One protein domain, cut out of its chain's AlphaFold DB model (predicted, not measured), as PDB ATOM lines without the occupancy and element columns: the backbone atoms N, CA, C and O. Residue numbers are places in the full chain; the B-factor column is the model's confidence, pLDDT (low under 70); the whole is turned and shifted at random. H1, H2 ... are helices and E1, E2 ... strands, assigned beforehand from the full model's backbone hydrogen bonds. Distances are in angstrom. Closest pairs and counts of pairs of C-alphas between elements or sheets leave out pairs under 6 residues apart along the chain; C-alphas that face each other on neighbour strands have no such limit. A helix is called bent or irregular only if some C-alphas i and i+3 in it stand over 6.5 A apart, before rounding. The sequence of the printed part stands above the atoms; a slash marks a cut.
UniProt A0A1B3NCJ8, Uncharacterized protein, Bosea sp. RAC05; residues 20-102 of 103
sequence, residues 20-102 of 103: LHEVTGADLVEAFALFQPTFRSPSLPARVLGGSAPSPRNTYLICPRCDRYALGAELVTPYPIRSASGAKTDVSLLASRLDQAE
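This is residues 20 to 102 of the 103 residues of an uncharacterized protein of Bosea sp. RAC05 (UniProt A0A1B3NCJ8). What does the model look like at first sight? A short ribbon of two strands, E1 and E2, lies near the middle of a body made largely of loops, and helix H1 leaves directly from the end of E1. H3 lies toward one end of the long axis and the small H2 toward the other, while the long loop stretch of residues 63 to 90 leads from the ribbon to H3. What is it built of? The printed part has 83 residues, with named elements in the order E1, H1, H2, E2, H3, and its class is mixed, helices and strands, with under half of the residues in named elements. How large is it? It is compact, with a radius of gyration of the C-alphas of 12.0 A, and rounded, with spans of 34 by 25 by 23 A.

How is the sheet paired? E1, residues 21 to 24, and E2, residues 59 to 62, are antiparallel neighbours, with 140 degrees between their directions. N 21 and O 62 are 2.9 A apart and N 60 and O 23 are 3.0 A apart, both within hydrogen-bond range. Where do the helices stand? The closest C-alphas of H1, residues 25 to 34, and E2 are those of Gly 25 and Thr 59, 5.3 A apart. H2, residues 46 to 49, is apart from E1 and H1, and H3, residues 91 to 102, is apart from E1, H1 and H2. How do the helix backbones run? In H1 every O i to N i+4 pair is within hydrogen-bond range, in H3 4 of 8 are, and H2 is too short for such a pair. H3 is irregular, with C-alphas 93 and 96 7.0 A apart.

Where does the first strand begin, and how long are the strands? C-alpha 21, where E1 begins, is at (-1.722, 48.880, -30.520); E1 measures 10.2 A from first to last C-alpha and E2 9.6 A. Where do the helices lie? H1 begins with C-alpha 25 at (-2.740, 40.940, -40.527) and measures 14.2 A, and H2 measures 5.0 A. H3 measures 15.5 A and ends with C-alpha 102 at (11.208, 62.845, -27.036).

How far does it reach? The two C-alphas farthest apart are those of Ser 52 and Gln 100, at 34.7 A. How are the parts linked? The printed part has no cut; the link from E1 to H1 is tight, that from H2 to E2 is short, and those from H1 to H2 and from E2 to H3 are long. Within the last of these, residues 81 to 82 pair antiparallel with residues 88 to 89. Where is confidence low? The mean pLDDT of the printed part is 83.4, and residues 46 to 52 and 96 to 102 are under 70.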
ATOM      1  N   LEU A  20       1.217  49.594 -26.771       92.88
ATOM      2  CA  LEU A  20       1.011  48.687 -27.889       92.88
ATOM      3  C   LEU A  20      -0.399  48.830 -28.451       92.88
ATOM      4  O   LEU A  20      -1.393  48.879 -27.728       92.88
ATOM      5  N   HIS A  21      -0.480  48.830 -29.771       94.50
ATOM      6  CA  HIS A  21      -1.722  48.880 -30.520       94.50
ATOM      7  C   HIS A  21      -1.922  47.586 -31.300       94.50
ATOM      8  O   HIS A  21      -0.987  46.820 -31.513       94.50
ATOM      9  N   GLU A  22      -3.140  47.351 -31.763       94.94
ATOM     10  CA  GLU A  22      -3.421  46.266 -32.693       94.94
ATOM     11  C   GLU A  22      -3.411  46.754 -34.135       94.94
ATOM     12  O   GLU A  22      -3.998  47.784 -34.459       94.94
ATOM     13  N   VAL A  23      -2.819  45.955 -35.014       93.75
ATOM     14  CA  VAL A  23      -2.907  46.101 -36.467       93.75
ATOM     15  C   VAL A  23      -3.434  44.802 -37.066       93.75
ATOM     16  O   VAL A  23      -3.188  43.706 -36.537       93.75
ATOM     17  N   THR A  24      -4.204  44.901 -38.150       93.75
ATOM     18  CA  THR A  24      -4.702  43.697 -38.812       93.75
ATOM     19  C   THR A  24      -3.579  43.016 -39.585       93.75
ATOM     20  O   THR A  24      -2.644  43.644 -40.082       93.75
ATOM     21  N   GLY A  25      -3.668  41.697 -39.707       91.12
ATOM     22  CA  GLY A  25      -2.740  40.940 -40.527       91.12
ATOM     23  C   GLY A  25      -2.814  41.318 -42.002       91.12
ATOM     24  O   GLY A  25      -1.808  41.194 -42.684       91.12
ATOM     25  N   ALA A  26      -3.975  41.760 -42.493       92.12
ATOM     26  CA  ALA A  26      -4.134  42.197 -43.877       92.12
ATOM     27  C   ALA A  26      -3.305  43.461 -44.148       92.12
ATOM     28  O   ALA A  26      -2.480  43.453 -45.057       92.12
ATOM     29  N   ASP A  27      -3.425  44.470 -43.279       92.06
ATOM     30  CA  ASP A  27      -2.625  45.700 -43.356       92.06
ATOM     31  C   ASP A  27      -1.123  45.389 -43.271       92.06
ATOM     32  O   ASP A  27      -0.318  45.900 -44.045       92.06
ATOM     33  N   LEU A  28      -0.732  44.478 -42.370       89.06
ATOM     34  CA  LEU A  28       0.665  44.063 -42.248       89.06
ATOM     35  C   LEU A  28       1.186  43.283 -43.456       89.06
ATOM     36  O   LEU A  28       2.378  43.365 -43.733       89.06
ATOM     37  N   VAL A  29       0.351  42.515 -44.161       90.56
ATOM     38  CA  VAL A  29       0.762  41.840 -45.405       90.56
ATOM     39  C   VAL A  29       1.056  42.870 -46.486       90.56
ATOM     40  O   VAL A  29       2.066  42.747 -47.178       90.56
ATOM     41  N   GLU A  30       0.211  43.892 -46.608       90.19
ATOM     42  CA  GLU A  30       0.432  44.990 -47.549       90.19
ATOM     43  C   GLU A  30       1.701  45.770 -47.199       90.19
ATOM     44  O   GLU A  30       2.575  45.938 -48.051       90.19
ATOM     45  N   ALA A  31       1.861  46.150 -45.928       88.31
ATOM     46  CA  ALA A  31       3.058  46.823 -45.440       88.31
ATOM     47  C   ALA A  31       4.321  45.985 -45.678       88.31
ATOM     48  O   ALA A  31       5.339  46.490 -46.152       88.31
ATOM     49  N   PHE A  32       4.253  44.685 -45.381       86.81
ATOM     50  CA  PHE A  32       5.354  43.759 -45.609       86.81
ATOM     51  C   PHE A  32       5.748  43.741 -47.086       86.81
ATOM     52  O   PHE A  32       6.935  43.831 -47.374       86.81
ATOM     53  N   ALA A  33       4.782  43.685 -48.010       88.25
ATOM     54  CA  ALA A  33       5.038  43.690 -49.450       88.25
ATOM     55  C   ALA A  33       5.629  45.017 -49.961       88.25
ATOM     56  O   ALA A  33       6.503  44.988 -50.826       88.25
ATOM     57  N   LEU A  34       5.185  46.160 -49.429       88.50
ATOM     58  CA  LEU A  34       5.663  47.484 -49.844       88.50
ATOM     59  C   LEU A  34       7.066  47.807 -49.330       88.50
ATOM     60  O   LEU A  34       7.861  48.409 -50.048       88.50
ATOM     61  N   PHE A  35       7.371  47.419 -48.093       84.94
ATOM     62  CA  PHE A  35       8.605  47.815 -47.416       84.94
ATOM     63  C   PHE A  35       9.680  46.720 -47.423       84.94
ATOM     64  O   PHE A  35      10.683  46.843 -46.725       84.94
ATOM     65  N   GLN A  36       9.524  45.627 -48.179       81.75
ATOM     66  CA  GLN A  36      10.645  44.704 -48.394       81.75
ATOM     67  C   GLN A  36      11.778  45.392 -49.184       81.75
ATOM     68  O   GLN A  36      11.506  46.151 -50.114       81.75
ATOM     69  N   PRO A  37      13.057  45.088 -48.885       76.62
ATOM     70  CA  PRO A  37      13.562  44.175 -47.849       76.62
ATOM     71  C   PRO A  37      13.819  44.857 -46.488       76.62
ATOM     72  O   PRO A  37      14.429  44.266 -45.598       76.62
ATOM     73  N   THR A  38      13.427  46.122 -46.326       78.06
ATOM     74  CA  THR A  38      13.748  46.959 -45.159       78.06
ATOM     75  C   THR A  38      12.740  46.848 -44.017       78.06
ATOM     76  O   THR A  38      12.960  47.449 -42.967       78.06
ATOM     77  N   PHE A  39      11.672  46.061 -44.180       80.44
ATOM     78  CA  PHE A  39      10.652  45.845 -43.161       80.44
ATOM     79  C   PHE A  39      11.281  45.344 -41.855       80.44
ATOM     80  O   PHE A  39      11.808  44.231 -41.769       80.44
ATOM     81  N   ARG A  40      11.211  46.178 -40.816       80.06
ATOM     82  CA  ARG A  40      11.682  45.869 -39.468       80.06
ATOM     83  C   ARG A  40      10.643  46.318 -38.465       80.06
ATOM     84  O   ARG A  40      10.076  47.397 -38.598       80.06
ATOM     85  N   SER A  41      10.444  45.487 -37.453       82.75
ATOM     86  CA  SER A  41       9.579  45.814 -36.335       82.75
ATOM     87  C   SER A  41      10.092  45.152 -35.061       82.75
ATOM     88  O   SER A  41      10.139  43.928 -35.012       82.75
ATOM     89  N   PRO A  42      10.516  45.899 -34.030       81.38
ATOM     90  CA  PRO A  42      10.920  45.291 -32.763       81.38
ATOM     91  C   PRO A  42       9.747  44.773 -31.921       81.38
ATOM     92  O   PRO A  42       9.981  43.984 -31.008       81.38
ATOM     93  N   SER A  43       8.504  45.188 -32.190       81.81
ATOM     94  CA  SER A  43       7.335  44.702 -31.443       81.81
ATOM     95  C   SER A  43       6.702  43.452 -32.059       81.81
ATOM     96  O   SER A  43       6.030  42.693 -31.357       81.81
ATOM     97  N   LEU A  44       6.870  43.233 -33.370       82.94
ATOM     98  CA  LEU A  44       6.305  42.066 -34.032       82.94
ATOM     99  C   LEU A  44       7.079  40.793 -33.653       82.94
ATOM    100  O   LEU A  44       8.307  40.807 -33.532       82.94
ATOM    101  N   PRO A  45       6.392  39.645 -33.504       74.88
ATOM    102  CA  PRO A  45       7.057  38.381 -33.213       74.88
ATOM    103  C   PRO A  45       8.115  38.042 -34.270       74.88
ATOM    104  O   PRO A  45       7.825  38.096 -35.462       74.88
ATOM    105  N   ALA A  46       9.291  37.566 -33.848       69.69
ATOM    106  CA  ALA A  46      10.408  37.226 -34.743       69.69
ATOM    107  C   ALA A  46      10.021  36.295 -35.913       69.69
ATOM    108  O   ALA A  46      10.584  36.394 -36.998       69.69
ATOM    109  N   ARG A  47       9.006  35.436 -35.735       61.56
ATOM    110  CA  ARG A  47       8.448  34.576 -36.798       61.56
ATOM    111  C   ARG A  47       7.841  35.342 -37.986       61.56
ATOM    112  O   ARG A  47       7.841  34.814 -39.086       61.56
ATOM    113  N   VAL A  48       7.335  36.557 -37.765       65.62
ATOM    114  CA  VAL A  48       6.809  37.460 -38.810       65.62
ATOM    115  C   VAL A  48       7.959  38.159 -39.550       65.62
ATOM    116  O   VAL A  48       7.814  38.574 -40.691       65.62
ATOM    117  N   LEU A  49       9.129  38.255 -38.913       63.09
ATOM    118  CA  LEU A  49      10.311  38.952 -39.428       63.09
ATOM    119  C   LEU A  49      11.325  38.003 -40.081       63.09
ATOM    120  O   LEU A  49      12.171  38.440 -40.852       63.09
ATOM    121  N   GLY A  50      11.235  36.700 -39.811       60.25
ATOM    122  CA  GLY A  50      12.114  35.657 -40.350       60.25
ATOM    123  C   GLY A  50      11.835  35.258 -41.804       60.25
ATOM    124  O   GLY A  50      12.090  34.114 -42.168       60.25
ATOM    125  N   GLY A  51      11.275  36.155 -42.622       61.31
ATOM    126  CA  GLY A  51      11.019  35.930 -44.054       61.31
ATOM    127  C   GLY A  51       9.671  35.288 -44.399       61.31
ATOM    128  O   GLY A  51       9.404  35.033 -45.570       61.31
ATOM    129  N   SER A  52       8.806  35.041 -43.412       68.81
ATOM    130  CA  SER A  52       7.432  34.586 -43.646       68.81
ATOM    131  C   SER A  52       6.468  35.758 -43.523       68.81
ATOM    132  O   SER A  52       6.406  36.389 -42.469       68.81
ATOM    133  N   ALA A  53       5.704  36.023 -44.584       77.12
ATOM    134  CA  ALA A  53       4.683  37.060 -44.558       77.12
ATOM    135  C   ALA A  53       3.687  36.819 -43.400       77.12
ATOM    136  O   ALA A  53       3.352  35.664 -43.099       77.12
ATOM    137  N   PRO A  54       3.193  37.884 -42.745       84.56
ATOM    138  CA  PRO A  54       2.161  37.759 -41.728       84.56
ATOM    139  C   PRO A  54       0.910  37.078 -42.298       84.56
ATOM    140  O   PRO A  54       0.581  37.189 -43.474       84.56
ATOM    141  N   SER A  55       0.179  36.347 -41.459       87.19
ATOM    142  CA  SER A  55      -1.127  35.817 -41.859       87.19
ATOM    143  C   SER A  55      -2.177  36.933 -41.862       87.19
ATOM    144  O   SER A  55      -2.332  37.574 -40.816       87.19
ATOM    145  N   PRO A  56      -2.965  37.107 -42.944       87.94
ATOM    146  CA  PRO A  56      -3.999  38.140 -43.030       87.94
ATOM    147  C   PRO A  56      -5.186  37.908 -42.083       87.94
ATOM    148  O   PRO A  56      -5.985  38.809 -41.860       87.94
ATOM    149  N   ARG A  57      -5.315  36.701 -41.514       88.00
ATOM    150  CA  ARG A  57      -6.419  36.324 -40.611       88.00
ATOM    151  C   ARG A  57      -6.162  36.659 -39.140       88.00
ATOM    152  O   ARG A  57      -7.069  36.515 -38.328       88.00
ATOM    153  N   ASN A  58      -4.942  37.058 -38.796       90.31
ATOM    154  CA  ASN A  58      -4.547  37.338 -37.420       90.31
ATOM    155  C   ASN A  58      -4.562  38.842 -37.136       90.31
ATOM    156  O   ASN A  58      -4.524  39.655 -38.055       90.31
ATOM    157  N   THR A  59      -4.548  39.203 -35.858       91.00
ATOM    158  CA  THR A  59      -4.134  40.531 -35.393       91.00
ATOM    159  C   THR A  59      -2.752  40.439 -34.762       91.00
ATOM    160  O   THR A  59      -2.325  39.375 -34.302       91.00
ATOM    161  N   TYR A  60      -2.039  41.558 -34.771       91.62
ATOM    162  CA  TYR A  60      -0.698  41.650 -34.215       91.62
ATOM    163  C   TYR A  60      -0.582  42.891 -33.347       91.62
ATOM    164  O   TYR A  60      -1.218  43.907 -33.623       91.62
ATOM    165  N   LEU A  61       0.250  42.789 -32.313       92.75
ATOM    166  CA  LEU A  61       0.614  43.923 -31.478       92.75
ATOM    167  C   LEU A  61       1.757  44.691 -32.132       92.75
ATOM    168  O   LEU A  61       2.759  44.099 -32.543       92.75
ATOM    169  N   ILE A  62       1.590  46.004 -32.226       91.94
ATOM    170  CA  ILE A  62       2.533  46.902 -32.873       91.94
ATOM    171  C   ILE A  62       2.773  48.152 -32.034       91.94
ATOM    172  O   ILE A  62       1.846  48.691 -31.428       91.94
ATOM    173  N   CYS A  63       4.018  48.618 -31.985       92.19
ATOM    174  CA  CYS A  63       4.362  49.865 -31.328       92.19
ATOM    175  C   CYS A  63       4.408  50.995 -32.365       92.19
ATOM    176  O   CYS A  63       5.342  51.073 -33.163       92.19
ATOM    177  N   PRO A  64       3.476  51.959 -32.335       91.00
ATOM    178  CA  PRO A  64       3.465  53.042 -33.311       91.00
ATOM    179  C   PRO A  64       4.707  53.931 -33.255       91.00
ATOM    180  O   PRO A  64       4.941  54.656 -34.210       91.00
ATOM    181  N   ARG A  65       5.510  53.879 -32.181       88.44
ATOM    182  CA  ARG A  65       6.795  54.583 -32.083       88.44
ATOM    183  C   ARG A  65       7.927  53.829 -32.771       88.44
ATOM    184  O   ARG A  65       8.641  54.403 -33.586       88.44
ATOM    185  N   CYS A  66       8.110  52.557 -32.430       89.00
ATOM    186  CA  CYS A  66       9.219  51.769 -32.958       89.00
ATOM    187  C   CYS A  66       8.981  51.303 -34.400       89.00
ATOM    188  O   CYS A  66       9.937  51.086 -35.139       89.00
ATOM    189  N   ASP A  67       7.716  51.173 -34.793       89.94
ATOM    190  CA  ASP A  67       7.295  50.574 -36.057       89.94
ATOM    191  C   ASP A  67       6.716  51.607 -37.031       89.94
ATOM    192  O   ASP A  67       6.015  51.236 -37.970       89.94
ATOM    193  N   ARG A  68       7.003  52.907 -36.838       88.56
ATOM    194  CA  ARG A  68       6.488  54.013 -37.680       88.56
ATOM    195  C   ARG A  68       6.630  53.722 -39.170       88.56
ATOM    196  O   ARG A  68       5.687  53.910 -39.931       88.56
ATOM    197  N   TYR A  69       7.807  53.246 -39.570       84.75
ATOM    198  CA  TYR A  69       8.096  52.916 -40.962       84.75
ATOM    199  C   TYR A  69       7.242  51.744 -41.463       84.75
ATOM    200  O   TYR A  69       6.586  51.861 -42.491       84.75
ATOM    201  N   ALA A  70       7.165  50.652 -40.695       85.38
ATOM    202  CA  ALA A  70       6.327  49.495 -41.017       85.38
ATOM    203  C   ALA A  70       4.822  49.831 -41.040       85.38
ATOM    204  O   ALA A  70       4.055  49.169 -41.727       85.38
ATOM    205  N   LEU A  71       4.403  50.873 -40.323       88.94
ATOM    206  CA  LEU A  71       3.039  51.404 -40.331       88.94
ATOM    207  C   LEU A  71       2.793  52.447 -41.429       88.94
ATOM    208  O   LEU A  71       1.700  53.005 -41.514       88.94
ATOM    209  N   GLY A  72       3.780  52.691 -42.290       86.88
ATOM    210  CA  GLY A  72       3.636  53.587 -43.425       86.88
ATOM    211  C   GLY A  72       3.572  55.057 -43.037       86.88
ATOM    212  O   GLY A  72       2.824  55.806 -43.650       86.88
ATOM    213  N   ALA A  73       4.368  55.494 -42.055       87.25
ATOM    214  CA  ALA A  73       4.490  56.915 -41.702       87.25
ATOM    215  C   ALA A  73       4.912  57.819 -42.882       87.25
ATOM    216  O   ALA A  73       4.712  59.028 -42.823       87.25
ATOM    217  N   GLU A  74       5.489  57.244 -43.940       86.00
ATOM    218  CA  GLU A  74       5.856  57.943 -45.180       86.00
ATOM    219  C   GLU A  74       4.752  57.905 -46.253       86.00
ATOM    220  O   GLU A  74       4.874  58.550 -47.295       86.00
ATOM    221  N   LEU A  75       3.678  57.141 -46.034       87.50
ATOM    222  CA  LEU A  75       2.561  57.032 -46.969       87.50
ATOM    223  C   LEU A  75       1.602  58.214 -46.806       87.50
ATOM    224  O   LEU A  75       1.414  58.746 -45.714       87.50
ATOM    225  N   VAL A  76       0.912  58.563 -47.896       87.19
ATOM    226  CA  VAL A  76      -0.193  59.542 -47.866       87.19
ATOM    227  C   VAL A  76      -1.296  59.090 -46.903       87.19
ATOM    228  O   VAL A  76      -1.870  59.911 -46.192       87.19
ATOM    229  N   THR A  77      -1.548  57.781 -46.858       88.00
ATOM    230  CA  THR A  77      -2.507  57.146 -45.954       88.00
ATOM    231  C   THR A  77      -1.799  56.016 -45.207       88.00
ATOM    232  O   THR A  77      -1.595  54.952 -45.796       88.00
ATOM    233  N   PRO A  78      -1.386  56.227 -43.946       91.94
ATOM    234  CA  PRO A  78      -0.759  55.180 -43.147       91.94
ATOM    235  C   PRO A  78      -1.742  54.069 -42.767       91.94
ATOM    236  O   PRO A  78      -2.963  54.237 -42.833       91.94
ATOM    237  N   TYR A  79      -1.203  52.936 -42.321       92.69
ATOM    238  CA  TYR A  79      -2.022  51.795 -41.929       92.69
ATOM    239  C   TYR A  79      -2.770  52.057 -40.616       92.69
ATOM    240  O   TYR A  79      -2.179  52.569 -39.655       92.69
ATOM    241  N   PRO A  80      -4.061  51.689 -40.542       94.00
ATOM    242  CA  PRO A  80      -4.849  51.895 -39.344       94.00
ATOM    243  C   PRO A  80      -4.401  50.949 -38.229       94.00
ATOM    244  O   PRO A  80      -4.149  49.763 -38.434       94.00
ATOM    245  N   ILE A  81      -4.394  51.475 -37.013       94.56
ATOM    246  CA  ILE A  81      -4.146  50.735 -35.782       94.56
ATOM    247  C   ILE A  81      -5.259  51.004 -34.772       94.56
ATOM    248  O   ILE A  81      -5.956  52.019 -34.821       94.56
ATOM    249  N   ARG A  82      -5.446  50.081 -33.836       95.38
ATOM    250  CA  ARG A  82      -6.480  50.146 -32.803       95.38
ATOM    251  C   ARG A  82      -5.843  50.271 -31.425       95.38
ATOM    252  O   ARG A  82      -4.902  49.546 -31.123       95.38
ATOM    253  N   SER A  83      -6.324  51.203 -30.605       91.88
ATOM    254  CA  SER A  83      -5.924  51.345 -29.194       91.88
ATOM    255  C   SER A  83      -6.677  50.373 -28.282       91.88
ATOM    256  O   SER A  83      -7.693  49.799 -28.680       91.88
ATOM    257  N   ALA A  84      -6.241  50.247 -27.025       90.31
ATOM    258  CA  ALA A  84      -6.924  49.441 -26.004       90.31
ATOM    259  C   ALA A  84      -8.392  49.855 -25.773       90.31
ATOM    260  O   ALA A  84      -9.236  49.020 -25.461       90.31
ATOM    261  N   SER A  85      -8.731  51.129 -26.000       89.69
ATOM    262  CA  SER A  85     -10.112  51.632 -25.948       89.69
ATOM    263  C   SER A  85     -10.967  51.259 -27.168       89.69
ATOM    264  O   SER A  85     -12.142  51.614 -27.229       89.69
ATOM    265  N   GLY A  86     -10.393  50.580 -28.163       88.19
ATOM    266  CA  GLY A  86     -11.057  50.215 -29.413       88.19
ATOM    267  C   GLY A  86     -11.092  51.329 -30.464       88.19
ATOM    268  O   GLY A  86     -11.612  51.107 -31.559       88.19
ATOM    269  N   ALA A  87     -10.528  52.506 -30.172       90.25
ATOM    270  CA  ALA A  87     -10.466  53.608 -31.123       90.25
ATOM    271  C   ALA A  87      -9.501  53.283 -32.271       90.25
ATOM    272  O   ALA A  87      -8.393  52.789 -32.046       90.25
ATOM    273  N   LYS A  88      -9.923  53.577 -33.506       90.25
ATOM    274  CA  LYS A  88      -9.051  53.522 -34.684       90.25
ATOM    275  C   LYS A  88      -8.247  54.816 -34.782       90.25
ATOM    276  O   LYS A  88      -8.815  55.899 -34.668       90.25
ATOM    277  N   THR A  89      -6.950  54.689 -35.001       89.88
ATOM    278  CA  THR A  89      -5.997  55.782 -35.224       89.88
ATOM    279  C   THR A  89      -4.954  55.323 -36.240       89.88
ATOM    280  O   THR A  89      -5.002  54.192 -36.715       89.88
ATOM    281  N   ASP A  90      -3.998  56.177 -36.568       90.25
ATOM    282  CA  ASP A  90      -2.809  55.835 -37.340       90.25
ATOM    283  C   ASP A  90      -1.572  56.526 -36.741       90.25
ATOM    284  O   ASP A  90      -1.660  57.261 -35.749       90.25
ATOM    285  N   VAL A  91      -0.403  56.270 -37.329       88.06
ATOM    286  CA  VAL A  91       0.870  56.856 -36.882       88.06
ATOM    287  C   VAL A  91       0.969  58.368 -37.093       88.06
ATOM    288  O   VAL A  91       1.701  59.020 -36.351       88.06
ATOM    289  N   SER A  92       0.225  58.946 -38.037       83.81
ATOM    290  CA  SER A  92       0.203  60.395 -38.273       83.81
ATOM    291  C   SER A  92      -0.579  61.119 -37.181       83.81
ATOM    292  O   SER A  92      -0.129  62.140 -36.668       83.81
ATOM    293  N   LEU A  93      -1.711  60.558 -36.755       82.31
ATOM    294  CA  LEU A  93      -2.511  61.084 -35.643       82.31
ATOM    295  C   LEU A  93      -1.801  60.954 -34.288       82.31
ATOM    296  O   LEU A  93      -2.043  61.744 -33.374       82.31
ATOM    297  N   LEU A  94      -0.911  59.970 -34.155       81.06
ATOM    298  CA  LEU A  94      -0.097  59.781 -32.955       81.06
ATOM    299  C   LEU A  94       1.200  60.600 -32.963       81.06
ATOM    300  O   LEU A  94       1.802  60.744 -31.899       81.06
ATOM    301  N   ALA A  95       1.608  61.182 -34.098       72.25
ATOM    302  CA  ALA A  95       2.868  61.917 -34.244       72.25
ATOM    303  C   ALA A  95       3.057  62.997 -33.167       72.25
ATOM    304  O   ALA A  95       4.094  63.047 -32.521       72.25
ATOM    305  N   SER A  96       2.013  63.772 -32.857       64.81
ATOM    306  CA  SER A  96       2.084  64.822 -31.828       64.81
ATOM    307  C   SER A  96       2.360  64.284 -30.419       64.81
ATOM    308  O   SER A  96       2.936  64.988 -29.595       64.81
ATOM    309  N   ARG A  97       1.933  63.050 -30.121       66.81
ATOM    310  CA  ARG A  97       2.199  62.373 -28.839       66.81
ATOM    311  C   ARG A  97       3.569  61.704 -28.835       66.81
ATOM    312  O   ARG A  97       4.214  61.655 -27.795       66.81
ATOM    313  N   LEU A  98       4.003  61.209 -29.992       64.75
ATOM    314  CA  LEU A  98       5.337  60.651 -30.190       64.75
ATOM    315  C   LEU A  98       6.413  61.727 -29.981       64.75
ATOM    316  O   LEU A  98       7.353  61.491 -29.230       64.75
ATOM    317  N   ASP A  99       6.211  62.924 -30.535       62.41
ATOM    318  CA  ASP A  99       7.160  64.042 -30.441       62.41
ATOM    319  C   ASP A  99       7.249  64.641 -29.018       62.41
ATOM    320  O   ASP A  99       8.251  65.252 -28.645       62.41
ATOM    321  N   GLN A 100       6.204  64.478 -28.195       58.06
ATOM    322  CA  GLN A 100       6.202  64.910 -26.789       58.06
ATOM    323  C   GLN A 100       6.952  63.947 -25.858       58.06
ATOM    324  O   GLN A 100       7.424  64.383 -24.815       58.06
ATOM    325  N   ALA A 101       7.089  62.670 -26.230       52.94
ATOM    326  CA  ALA A 101       7.854  61.670 -25.477       52.94
ATOM    327  C   ALA A 101       9.370  61.706 -25.776       52.94
ATOM    328  O   ALA A 101      10.127  60.880 -25.265       52.94
ATOM    329  N   GLU A 102       9.808  62.621 -26.646       52.41
ATOM    330  CA  GLU A 102      11.208  62.845 -27.036       52.41
ATOM    331  C   GLU A 102      11.823  64.100 -26.387       52.41
ATOM    332  O   GLU A 102      12.974  64.433 -26.671       52.41
TER     333      GLU A 102